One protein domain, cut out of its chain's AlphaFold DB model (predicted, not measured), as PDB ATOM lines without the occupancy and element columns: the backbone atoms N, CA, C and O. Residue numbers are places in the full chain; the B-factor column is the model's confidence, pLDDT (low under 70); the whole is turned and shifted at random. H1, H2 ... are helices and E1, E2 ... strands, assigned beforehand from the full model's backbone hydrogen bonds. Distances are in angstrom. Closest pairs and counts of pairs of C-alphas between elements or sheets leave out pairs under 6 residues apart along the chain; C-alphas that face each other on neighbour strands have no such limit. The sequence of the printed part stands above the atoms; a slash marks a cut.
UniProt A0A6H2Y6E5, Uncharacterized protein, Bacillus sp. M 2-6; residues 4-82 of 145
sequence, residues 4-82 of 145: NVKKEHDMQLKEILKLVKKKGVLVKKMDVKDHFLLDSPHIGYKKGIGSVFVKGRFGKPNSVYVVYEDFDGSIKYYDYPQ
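Overview. This is residues 4 to 82 of the 145 residues of an uncharacterized protein of Bacillus sp. M 2-6 (UniProt A0A6H2Y6E5). A single long helix, H1, lies across one face of a strongly twisted four-stranded sheet, in two layers, and its residues 4 to 9 stick out free. A long link, residues 30 to 46, leads from one edge strand, E1, to the other, E2. The printed part has 79 residues, in the order H1 E1 E2 E3 E4; the mixed sheet runs E1 E4 E3 E2, and the class is mixed, helices and strands. The whole is compact, with a radius of gyration of the C-alphas of 12.6 A and spans of 32 by 28 by 22 A.

Arrangement. H1, residues 4 to 23, is on the sheet at a height of 8.4 A, and each of its O i to N i+4 pairs is within hydrogen-bond range. It runs across the strands, at 85 degrees on the local plane to E2, residues 47 to 55; their closest C-alphas are those of Leu 13 and Val 52, 5.9 A. E1, residues 25 to 29, is parallel to E4, residues 75 to 81, at 26 degrees, with N 25 and O 75 2.8 A apart. E2, E3, residues 61 to 69, and E4 form a meander, each strand the antiparallel neighbour of the one before. N 52 and O 65 are 2.9 A apart in the hairpin E2 and E3, N 78 and O 66 3.0 A in the hairpin E3 and E4.

Along the chain. H1 begins at C-alpha 4 (179.215, 116.552, 73.052) and is 28.7 A long. E1 measures 11.3 A, E2 24.5 A, E3 23.7 A and E4 19.3 A, ending at C-alpha 81 (154.736, 123.815, 88.619).

Size, cuts and confidence. The C-alphas farthest apart, of Tyr 45 and Phe 58, are 36.9 A apart. The printed part has no cut. Residues 39 to 45 have pLDDT under 70.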
ATOM      1  N   ASN A   4     179.126 117.802  72.301       80.19
ATOM      2  CA  ASN A   4     179.215 116.552  73.052       80.19
ATOM      3  C   ASN A   4     178.758 116.714  74.510       80.19
ATOM      4  O   ASN A   4     177.970 115.901  74.987       80.19
ATOM      5  N   VAL A   5     179.139 117.811  75.174       82.56
ATOM      6  CA  VAL A   5     178.727 118.105  76.562       82.56
ATOM      7  C   VAL A   5     177.209 118.288  76.658       82.56
ATOM      8  O   VAL A   5     176.574 117.837  77.608       82.56
ATOM      9  N   LYS A   6     176.594 118.905  75.642       84.19
ATOM     10  CA  LYS A   6     175.135 119.063  75.591       84.19
ATOM     11  C   LYS A   6     174.414 117.716  75.456       84.19
ATOM     12  O   LYS A   6     173.424 117.488  76.147       84.19
ATOM     13  N   LYS A   7     174.899 116.831  74.578       85.69
ATOM     14  CA  LYS A   7     174.303 115.498  74.363       85.69
ATOM     15  C   LYS A   7     174.372 114.637  75.623       85.69
ATOM     16  O   LYS A   7     173.391 113.970  75.947       85.69
ATOM     17  N   GLU A   8     175.495 114.685  76.331       86.06
ATOM     18  CA  GLU A   8     175.694 113.957  77.584       86.06
ATOM     19  C   GLU A   8     174.750 114.455  78.686       86.06
ATOM     20  O   GLU A   8     174.018 113.666  79.283       86.06
ATOM     21  N   HIS A   9     174.657 115.773  78.868       85.69
ATOM     22  CA  HIS A   9     173.725 116.380  79.818       85.69
ATOM     23  C   HIS A   9     172.255 116.028  79.516       85.69
ATOM     24  O   HIS A   9     171.490 115.651  80.405       85.69
ATOM     25  N   ASP A  10     171.845 116.085  78.245       86.12
ATOM     26  CA  ASP A  10     170.484 115.715  77.840       86.12
ATOM     27  C   ASP A  10     170.185 114.224  78.084       86.12
ATOM     28  O   ASP A  10     169.033 113.850  78.339       86.12
ATOM     29  N   MET A  11     171.203 113.363  78.004       88.56
ATOM     30  CA  MET A  11     171.086 111.940  78.317       88.56
ATOM     31  C   MET A  11     170.875 111.725  79.817       88.56
ATOM     32  O   MET A  11     169.911 111.056  80.195       88.56
ATOM     33  N   GLN A  12     171.675 112.384  80.657       89.44
ATOM     34  CA  GLN A  12     171.537 112.342  82.116       89.44
ATOM     35  C   GLN A  12     170.139 112.796  82.569       89.44
ATOM     36  O   GLN A  12     169.466 112.104  83.335       89.44
ATOM     37  N   LEU A  13     169.625 113.907  82.030       89.56
ATOM     38  CA  LEU A  13     168.272 114.379  82.351       89.56
ATOM     39  C   LEU A  13     167.182 113.363  81.976       89.56
ATOM     40  O   LEU A  13     166.202 113.190  82.710       89.56
ATOM     41  N   LYS A  14     167.330 112.668  80.841       90.88
ATOM     42  CA  LYS A  14     166.389 111.612  80.434       90.88
ATOM     43  C   LYS A  14     166.422 110.426  81.392       90.88
ATOM     44  O   LYS A  14     165.367 109.842  81.648       90.88
ATOM     45  N   GLU A  15     167.590 110.064  81.905       92.50
ATOM     46  CA  GLU A  15     167.740 108.981  82.879       92.50
ATOM     47  C   GLU A  15     167.101 109.331  84.219       92.50
ATOM     48  O   GLU A  15     166.308 108.537  84.728       92.50
ATOM     49  N   ILE A  16     167.324 110.547  84.725       91.81
ATOM     50  CA  ILE A  16     166.662 111.043  85.941       91.81
ATOM     51  C   ILE A  16     165.140 111.000  85.767       91.81
ATOM     52  O   ILE A  16     164.422 110.483  86.623       91.81
ATOM     53  N   LEU A  17     164.622 111.467  84.627       91.69
ATOM     54  CA  LEU A  17     163.183 111.430  84.367       91.69
ATOM     55  C   LEU A  17     162.634 109.995  84.305       91.69
ATOM     56  O   LEU A  17     161.532 109.739  84.792       91.69
ATOM     57  N   LYS A  18     163.377 109.053  83.710       93.25
ATOM     58  CA  LYS A  18     163.008 107.625  83.706       93.25
ATOM     59  C   LYS A  18     163.005 107.050  85.122       93.25
ATOM     60  O   LYS A  18     162.082 106.311  85.461       93.25
ATOM     61  N   LEU A  19     163.997 107.401  85.938       92.25
ATOM     62  CA  LEU A  19     164.103 106.970  87.328       92.25
ATOM     63  C   LEU A  19     162.895 107.446  88.141       92.25
ATOM     64  O   LEU A  19     162.229 106.623  88.769       92.25
ATOM     65  N   VAL A  20     162.555 108.736  88.049       92.62
ATOM     66  CA  VAL A  20     161.378 109.309  88.721       92.62
ATOM     67  C   VAL A  20     160.091 108.627  88.260       92.62
ATOM     68  O   VAL A  20     159.266 108.260  89.085       92.62
ATOM     69  N   LYS A  21     159.922 108.381  86.957       90.75
ATOM     70  CA  LYS A  21     158.723 107.697  86.445       90.75
ATOM     71  C   LYS A  21     158.587 106.252  86.926       90.75
ATOM     72  O   LYS A  21     157.469 105.758  87.011       90.75
ATOM     73  N   LYS A  22     159.704 105.566  87.182       93.44
ATOM     74  CA  LYS A  22     159.710 104.152  87.584       93.44
ATOM     75  C   LYS A  22     159.615 103.969  89.098       93.44
ATOM     76  O   LYS A  22     158.997 103.008  89.542       93.44
ATOM     77  N   LYS A  23     160.288 104.827  89.868       92.50
ATOM     78  CA  LYS A  23     160.513 104.646  91.313       92.50
ATOM     79  C   LYS A  23     160.257 105.901  92.150       92.50
ATOM     80  O   LYS A  23     160.383 105.841  93.365       92.50
ATOM     81  N   GLY A  24     159.977 107.037  91.517       91.19
ATOM     82  CA  GLY A  24     159.858 108.319  92.196       91.19
ATOM     83  C   GLY A  24     158.595 108.407  93.042       91.19
ATOM     84  O   GLY A  24     157.493 108.169  92.553       91.19
ATOM     85  N   VAL A  25     158.758 108.828  94.291       93.56
ATOM     86  CA  VAL A  25     157.666 109.153  95.207       93.56
ATOM     87  C   VAL A  25     157.527 110.671  95.283       93.56
ATOM     88  O   VAL A  25     158.478 111.381  95.623       93.56
ATOM     89  N   LEU A  26     156.339 111.181  94.956       92.88
ATOM     90  CA  LEU A  26     156.033 112.601  95.095       92.88
ATOM     91  C   LEU A  26     155.954 112.956  96.580       92.88
ATOM     92  O   LEU A  26     155.102 112.441  97.299       92.88
ATOM     93  N   VAL A  27     156.813 113.868  97.019       90.50
ATOM     94  CA  VAL A  27     156.837 114.342  98.408       90.50
ATOM     95  C   VAL A  27     155.799 115.430  98.598       90.50
ATOM     96  O   VAL A  27     154.960 115.372  99.490       90.50
ATOM     97  N   LYS A  28     155.875 116.451  97.744       88.56
ATOM     98  CA  LYS A  28     154.984 117.600  97.773       88.56
ATOM     99  C   LYS A  28     154.955 118.255  96.402       88.56
ATOM    100  O   LYS A  28     155.965 118.331  95.699       88.56
ATOM    101  N   LYS A  29     153.773 118.752  96.054       90.25
ATOM    102  CA  LYS A  29     153.594 119.712  94.974       90.25
ATOM    103  C   LYS A  29     153.713 121.120  95.550       90.25
ATOM    104  O   LYS A  29     152.989 121.456  96.485       90.25
ATOM    105  N   MET A  30     154.658 121.883  95.028       88.75
ATOM    106  CA  MET A  30     154.973 123.240  95.464       88.75
ATOM    107  C   MET A  30     154.030 124.248  94.804       88.75
ATOM    108  O   MET A  30     153.364 123.930  93.808       88.75
ATOM    109  N   ASP A  31     153.953 125.451  95.361       84.94
ATOM    110  CA  ASP A  31     153.212 126.543  94.743       84.94
ATOM    111  C   ASP A  31     153.987 127.116  93.553       84.94
ATOM    112  O   ASP A  31     155.207 127.037  93.464       84.94
ATOM    113  N   VAL A  32     153.272 127.729  92.604       83.19
ATOM    114  CA  VAL A  32     153.883 128.328  91.397       83.19
ATOM    115  C   VAL A  32     154.846 129.471  91.749       83.19
ATOM    116  O   VAL A  32     155.725 129.809  90.962       83.19
ATOM    117  N   LYS A  33     154.660 130.084  92.922       81.94
ATOM    118  CA  LYS A  33     155.516 131.158  93.431       81.94
ATOM    119  C   LYS A  33     156.779 130.633  94.113       81.94
ATOM    120  O   LYS A  33     157.704 131.417  94.292       81.94
ATOM    121  N   ASP A  34     156.806 129.350  94.466       83.19
ATOM    122  CA  ASP A  34     157.936 128.745  95.156       83.19
ATOM    123  C   ASP A  34     159.096 128.567  94.173       83.19
ATOM    124  O   ASP A  34     158.951 128.054  93.055       83.19
ATOM    125  N   HIS A  35     160.278 128.981  94.598       79.56
ATOM    126  CA  HIS A  35     161.487 128.960  93.808       79.56
ATOM    127  C   HIS A  35     162.316 127.721  94.141       79.56
ATOM    128  O   HIS A  35     162.893 127.608  95.217       79.56
ATOM    129  N   PHE A  36     162.464 126.801  93.190       76.19
ATOM    130  CA  PHE A  36     163.149 125.522  93.422       76.19
ATOM    131  C   PHE A  36     164.628 125.633  93.848       76.19
ATOM    132  O   PHE A  36     165.171 124.662  94.358       76.19
ATOM    133  N   LEU A  37     165.293 126.778  93.645       74.62
ATOM    134  CA  LEU A  37     166.659 127.010  94.154       74.62
ATOM    135  C   LEU A  37     166.700 127.516  95.602       74.62
ATOM    136  O   LEU A  37     167.709 127.326  96.270       74.62
ATOM    137  N   LEU A  38     165.639 128.183  96.068       76.69
ATOM    138  CA  LEU A  38     165.607 128.870  97.367       76.69
ATOM    139  C   LEU A  38     164.745 128.103  98.372       76.69
ATOM    140  O   LEU A  38     165.150 127.891  99.509       76.69
ATOM    141  N   ASP A  39     163.603 127.611  97.900       69.88
ATOM    142  CA  ASP A  39     162.587 126.908  98.681       69.88
ATOM    143  C   ASP A  39     162.738 125.391  98.597       69.88
ATOM    144  O   ASP A  39     161.865 124.648  99.049       69.88
ATOM    145  N   SER A  40     163.819 124.899  97.978       63.97
ATOM    146  CA  SER A  40     164.167 123.490  98.116       63.97
ATOM    147  C   SER A  40     164.504 123.257  99.585       63.97
ATOM    148  O   SER A  40     165.472 123.854 100.078       63.97
ATOM    149  N   PRO A  41     163.712 122.442 100.308       63.50
ATOM    150  CA  PRO A  41     163.952 122.194 101.718       63.50
ATOM    151  C   PRO A  41     165.358 121.627 101.825       63.50
ATOM    152  O   PRO A  41     165.620 120.551 101.290       63.50
ATOM    153  N   HIS A  42     166.255 122.413 102.426       57.06
ATOM    154  CA  HIS A  42     167.691 122.180 102.429       57.06
ATOM    155  C   HIS A  42     167.986 120.704 102.688       57.06
ATOM    156  O   HIS A  42     167.765 120.165 103.772       57.06
ATOM    157  N   ILE A  43     168.453 120.049 101.628       60.53
ATOM    158  CA  ILE A  43     168.642 118.606 101.507       60.53
ATOM    159  C   ILE A  43     169.962 118.213 102.197       60.53
ATOM    160  O   ILE A  43     170.710 117.381 101.703       60.53
ATOM    161  N   GLY A  44     170.302 118.835 103.332       61.91
ATOM    162  CA  GLY A  44     171.609 118.665 103.982       61.91
ATOM    163  C   GLY A  44     171.930 117.214 104.362       61.91
ATOM    164  O   GLY A  44     173.089 116.873 104.549       61.91
ATOM    165  N   TYR A  45     170.908 116.357 104.431       63.81
ATOM    166  CA  TYR A  45     171.003 114.947 104.805       63.81
ATOM    167  C   TYR A  45     170.602 113.964 103.689       63.81
ATOM    168  O   TYR A  45     170.608 112.760 103.924       63.81
ATOM    169  N   LYS A  46     170.232 114.433 102.489       77.69
ATOM    170  CA  LYS A  46     169.724 113.576 101.395       77.69
ATOM    171  C   LYS A  46     170.590 113.767 100.157       77.69
ATOM    172  O   LYS A  46     171.089 114.859  99.884       77.69
ATOM    173  N   LYS A  47     170.789 112.703  99.386       85.81
ATOM    174  CA  LYS A  47     171.675 112.759  98.223       85.81
ATOM    175  C   LYS A  47     170.924 113.378  97.048       85.81
ATOM    176  O   LYS A  47     169.994 112.780  96.506       85.81
ATOM    177  N   GLY A  48     171.311 114.592  96.665       85.44
ATOM    178  CA  GLY A  48     170.757 115.267  95.494       85.44
ATOM    179  C   GLY A  48     171.094 114.500  94.215       85.44
ATOM    180  O   GLY A  48     172.266 114.290  93.914       85.44
ATOM    181  N   ILE A  49     170.068 114.084  93.468       87.88
ATOM    182  CA  ILE A  49     170.235 113.417  92.167       87.88
ATOM    183  C   ILE A  49     170.256 114.462  91.053       87.88
ATOM    184  O   ILE A  49     171.067 114.381  90.135       87.88
ATOM    185  N   GLY A  50     169.369 115.454  91.134       87.88
ATOM    186  CA  GLY A  50     169.338 116.574  90.200       87.88
ATOM    187  C   GLY A  50     167.945 117.157  90.007       87.88
ATOM    188  O   GLY A  50     166.966 116.721  90.614       87.88
ATOM    189  N   SER A  51     167.858 118.156  89.130       89.00
ATOM    190  CA  SER A  51     166.604 118.800  88.740       89.00
ATOM    191  C   SER A  51     166.296 118.553  87.266       89.00
ATOM    192  O   SER A  51     167.148 118.807  86.415       89.00
ATOM    193  N   VAL A  52     165.080 118.107  86.944       90.56
ATOM    194  CA  VAL A  52     164.672 117.809  85.563       90.56
ATOM    195  C   VAL A  52     163.399 118.543  85.156       90.56
ATOM    196  O   VAL A  52     162.405 118.566  85.881       90.56
ATOM    197  N   PHE A  53     163.411 119.122  83.953       89.06
ATOM    198  CA  PHE A  53     162.228 119.735  83.358       89.06
ATOM    199  C   PHE A  53     161.265 118.678  82.830       89.06
ATOM    200  O   PHE A  53     161.614 117.817  82.017       89.06
ATOM    201  N   VAL A  54     160.008 118.818  83.219       88.31
ATOM    202  CA  VAL A  54     158.906 118.006  82.726       88.31
ATOM    203  C   VAL A  54     158.122 118.817  81.717       88.31
ATOM    204  O   VAL A  54     157.551 119.865  82.024       88.31
ATOM    205  N   LYS A  55     158.091 118.316  80.486       84.25
ATOM    206  CA  LYS A  55     157.309 118.910  79.406       84.25
ATOM    207  C   LYS A  55     155.839 118.525  79.564       84.25
ATOM    208  O   LYS A  55     155.515 117.352  79.725       84.25
ATOM    209  N   GLY A  56     154.963 119.519  79.507       75.50
ATOM    210  CA  GLY A  56     153.521 119.340  79.412       75.50
ATOM    211  C   GLY A  56     153.057 119.157  77.972       75.50
ATOM    212  O   GLY A  56     153.836 118.892  77.049       75.50
ATOM    213  N   ARG A  57     151.750 119.338  77.769       70.56
ATOM    214  CA  ARG A  57     151.137 119.288  76.439       70.56
ATOM    215  C   ARG A  57     151.804 120.327  75.527       70.56
ATOM    216  O   ARG A  57     152.044 121.455  75.951       70.56
ATOM    217  N   PHE A  58     152.095 119.945  74.282       73.00
ATOM    218  CA  PHE A  58     152.769 120.791  73.279       73.00
ATOM    219  C   PHE A  58     154.246 121.112  73.563       73.00
ATOM    220  O   PHE A  58     154.777 122.085  73.036       73.00
ATOM    221  N   GLY A  59     154.925 120.317  74.396       70.19
ATOM    222  CA  GLY A  59     156.374 120.429  74.586       70.19
ATOM    223  C   GLY A  59     156.828 121.613  75.446       70.19
ATOM    224  O   GLY A  59     158.032 121.789  75.629       70.19
ATOM    225  N   LYS A  60     155.892 122.392  76.003       74.00
ATOM    226  CA  LYS A  60     156.196 123.492  76.927       74.00
ATOM    227  C   LYS A  60     156.609 122.948  78.300       74.00
ATOM    228  O   LYS A  60     156.004 121.968  78.739       74.00
ATOM    229  N   PRO A  61     157.587 123.554  78.996       73.25
ATOM    230  CA  PRO A  61     157.889 123.201  80.380       73.25
ATOM    231  C   PRO A  61     156.639 123.395  81.241       73.25
ATOM    232  O   PRO A  61     156.030 124.461  81.226       73.25
ATOM    233  N   ASN A  62     156.228 122.342  81.939       85.50
ATOM    234  CA  ASN A  62     155.061 122.350  82.817       85.50
ATOM    235  C   ASN A  62     155.470 122.358  84.288       85.50
ATOM    236  O   ASN A  62     154.870 123.079  85.079       85.50
ATOM    237  N   SER A  63     156.506 121.590  84.618       89.38
ATOM    238  CA  SER A  63     157.018 121.439  85.975       89.38
ATOM    239  C   SER A  63     158.530 121.253  85.973       89.38
ATOM    240  O   SER A  63     159.097 120.772  84.989       89.38
ATOM    241  N   VAL A  64     159.168 121.575  87.092       90.69
ATOM    242  CA  VAL A  64     160.536 121.159  87.420       90.69
ATOM    243  C   VAL A  64     160.456 120.150  88.554       90.69
ATOM    244  O   VAL A  64     159.817 120.413  89.571       90.69
ATOM    245  N   TYR A  65     161.082 118.991  88.378       92.38
ATOM    246  CA  TYR A  65     161.201 117.991  89.432       92.38
ATOM    247  C   TYR A  65     162.565 118.111  90.087       92.38
ATOM    248  O   TYR A  65     163.573 117.958  89.400       92.38
ATOM    249  N   VAL A  66     162.592 118.355  91.395       91.12
ATOM    250  CA  VAL A  66     163.814 118.296  92.208       91.12
ATOM    251  C   VAL A  66     163.873 116.917  92.844       91.12
ATOM    252  O   VAL A  66     163.003 116.585  93.649       91.12
ATOM    253  N   VAL A  67     164.854 116.110  92.446       91.50
ATOM    254  CA  VAL A  67     164.938 114.679  92.756       91.50
ATOM    255  C   VAL A  67     166.088 114.414  93.717       91.50
ATOM    256  O   VAL A  67     167.203 114.908  93.526       91.50
ATOM    257  N   TYR A  68     165.825 113.595  94.727       91.19
ATOM    258  CA  TYR A  68     166.807 113.173  95.715       91.19
ATOM    259  C   TYR A  68     166.577 111.722  96.140       91.19
ATOM    260  O   TYR A  68     165.485 111.174  95.985       91.19
ATOM    261  N   GLU A  69     167.621 111.109  96.677       91.31
ATOM    262  CA  GLU A  69     167.566 109.814  97.351       91.31
ATOM    263  C   GLU A  69     167.484 110.053  98.863       91.31
ATOM    264  O   GLU A  69     168.284 110.816  99.418       91.31
ATOM    265  N   ASP A  70     166.470 109.472  99.503       90.00
ATOM    266  CA  ASP A  70     166.262 109.550 100.952       90.00
ATOM    267  C   ASP A  70     167.021 108.426 101.687       90.00
ATOM    268  O   ASP A  70     167.566 107.526 101.052       90.00
ATOM    269  N   PHE A  71     167.080 108.461 103.023       87.44
ATOM    270  CA  PHE A  71     167.884 107.506 103.816       87.44
ATOM    271  C   PHE A  71     167.499 106.030 103.603       87.44
ATOM    272  O   PHE A  71     168.338 105.140 103.696       87.44
ATOM    273  N   ASP A  72     166.233 105.770 103.291       89.81
ATOM    274  CA  ASP A  72     165.708 104.439 102.973       89.81
ATOM    275  C   ASP A  72     166.058 103.968 101.543       89.81
ATOM    276  O   ASP A  72     165.575 102.927 101.096       89.81
ATOM    277  N   GLY A  73     166.872 104.733 100.804       88.50
ATOM    278  CA  GLY A  73     167.218 104.477  99.404       88.50
ATOM    279  C   GLY A  73     166.069 104.753  98.431       88.50
ATOM    280  O   GLY A  73     166.165 104.448  97.238       88.50
ATOM    281  N   SER A  74     164.951 105.306  98.910       92.06
ATOM    282  CA  SER A  74     163.828 105.641  98.044       92.06
ATOM    283  C   SER A  74     164.100 106.932  97.272       92.06
ATOM    284  O   SER A  74     164.680 107.899  97.769       92.06
ATOM    285  N   ILE A  75     163.659 106.946  96.015       93.75
ATOM    286  CA  ILE A  75     163.773 108.116  95.151       93.75
ATOM    287  C   ILE A  75     162.566 109.000  95.406       93.75
ATOM    288  O   ILE A  75     161.429 108.608  95.142       93.75
ATOM    289  N   LYS A  76     162.807 110.211  95.887       92.38
ATOM    290  CA  LYS A  76     161.773 111.181  96.229       92.38
ATOM    291  C   LYS A  76     161.933 112.438  95.390       92.38
ATOM    292  O   LYS A  76     163.034 112.779  94.957       92.38
ATOM    293  N   TYR A  77     160.826 113.124  95.124       92.31
ATOM    294  CA  TYR A  77     160.876 114.368  94.365       92.31
ATOM    295  C   TYR A  77     159.830 115.397  94.792       92.31
ATOM    296  O   TYR A  77     158.734 115.054  95.243       92.31
ATOM    297  N   TYR A  78     160.178 116.669  94.610       91.38
ATOM    298  CA  TYR A  78     159.259 117.806  94.694       91.38
ATOM    299  C   TYR A  78     158.837 118.240  93.289       91.38
ATOM    300  O   TYR A  78     159.680 118.330  92.395       91.38
ATOM    301  N   ASP A  79     157.547 118.513  93.094       91.56
ATOM    302  CA  ASP A  79     156.990 119.031  91.835       91.56
ATOM    303  C   ASP A  79     156.806 120.549  91.933       91.56
ATOM    304  O   ASP A  79     155.932 121.006  92.669       91.56
ATOM    305  N   TYR A  80     157.615 121.314  91.194       90.31
ATOM    306  CA  TYR A  80     157.513 122.770  91.075       90.31
ATOM    307  C   TYR A  80     156.797 123.147  89.771       90.31
ATOM    308  O   TYR A  80     157.435 123.178  88.708       90.31
ATOM    309  N   PRO A  81     155.484 123.430  89.807       88.50
ATOM    310  CA  PRO A  81     154.736 123.815  88.619       88.50
ATOM    311  C   PRO A  81     155.204 125.179  88.093       88.50
ATOM    312  O   PRO A  81     155.253 126.161  88.821       88.50
ATOM    313  N   GLN A  82     155.488 125.254  86.793       84.62
ATOM    314  CA  GLN A  82     155.964 126.470  86.113       84.62
ATOM    315  C   GLN A  82     154.828 127.335  85.551       84.62
ATOM    316  O   GLN A  82     155.053 128.420  85.024       84.62
TER     317      GLN A  82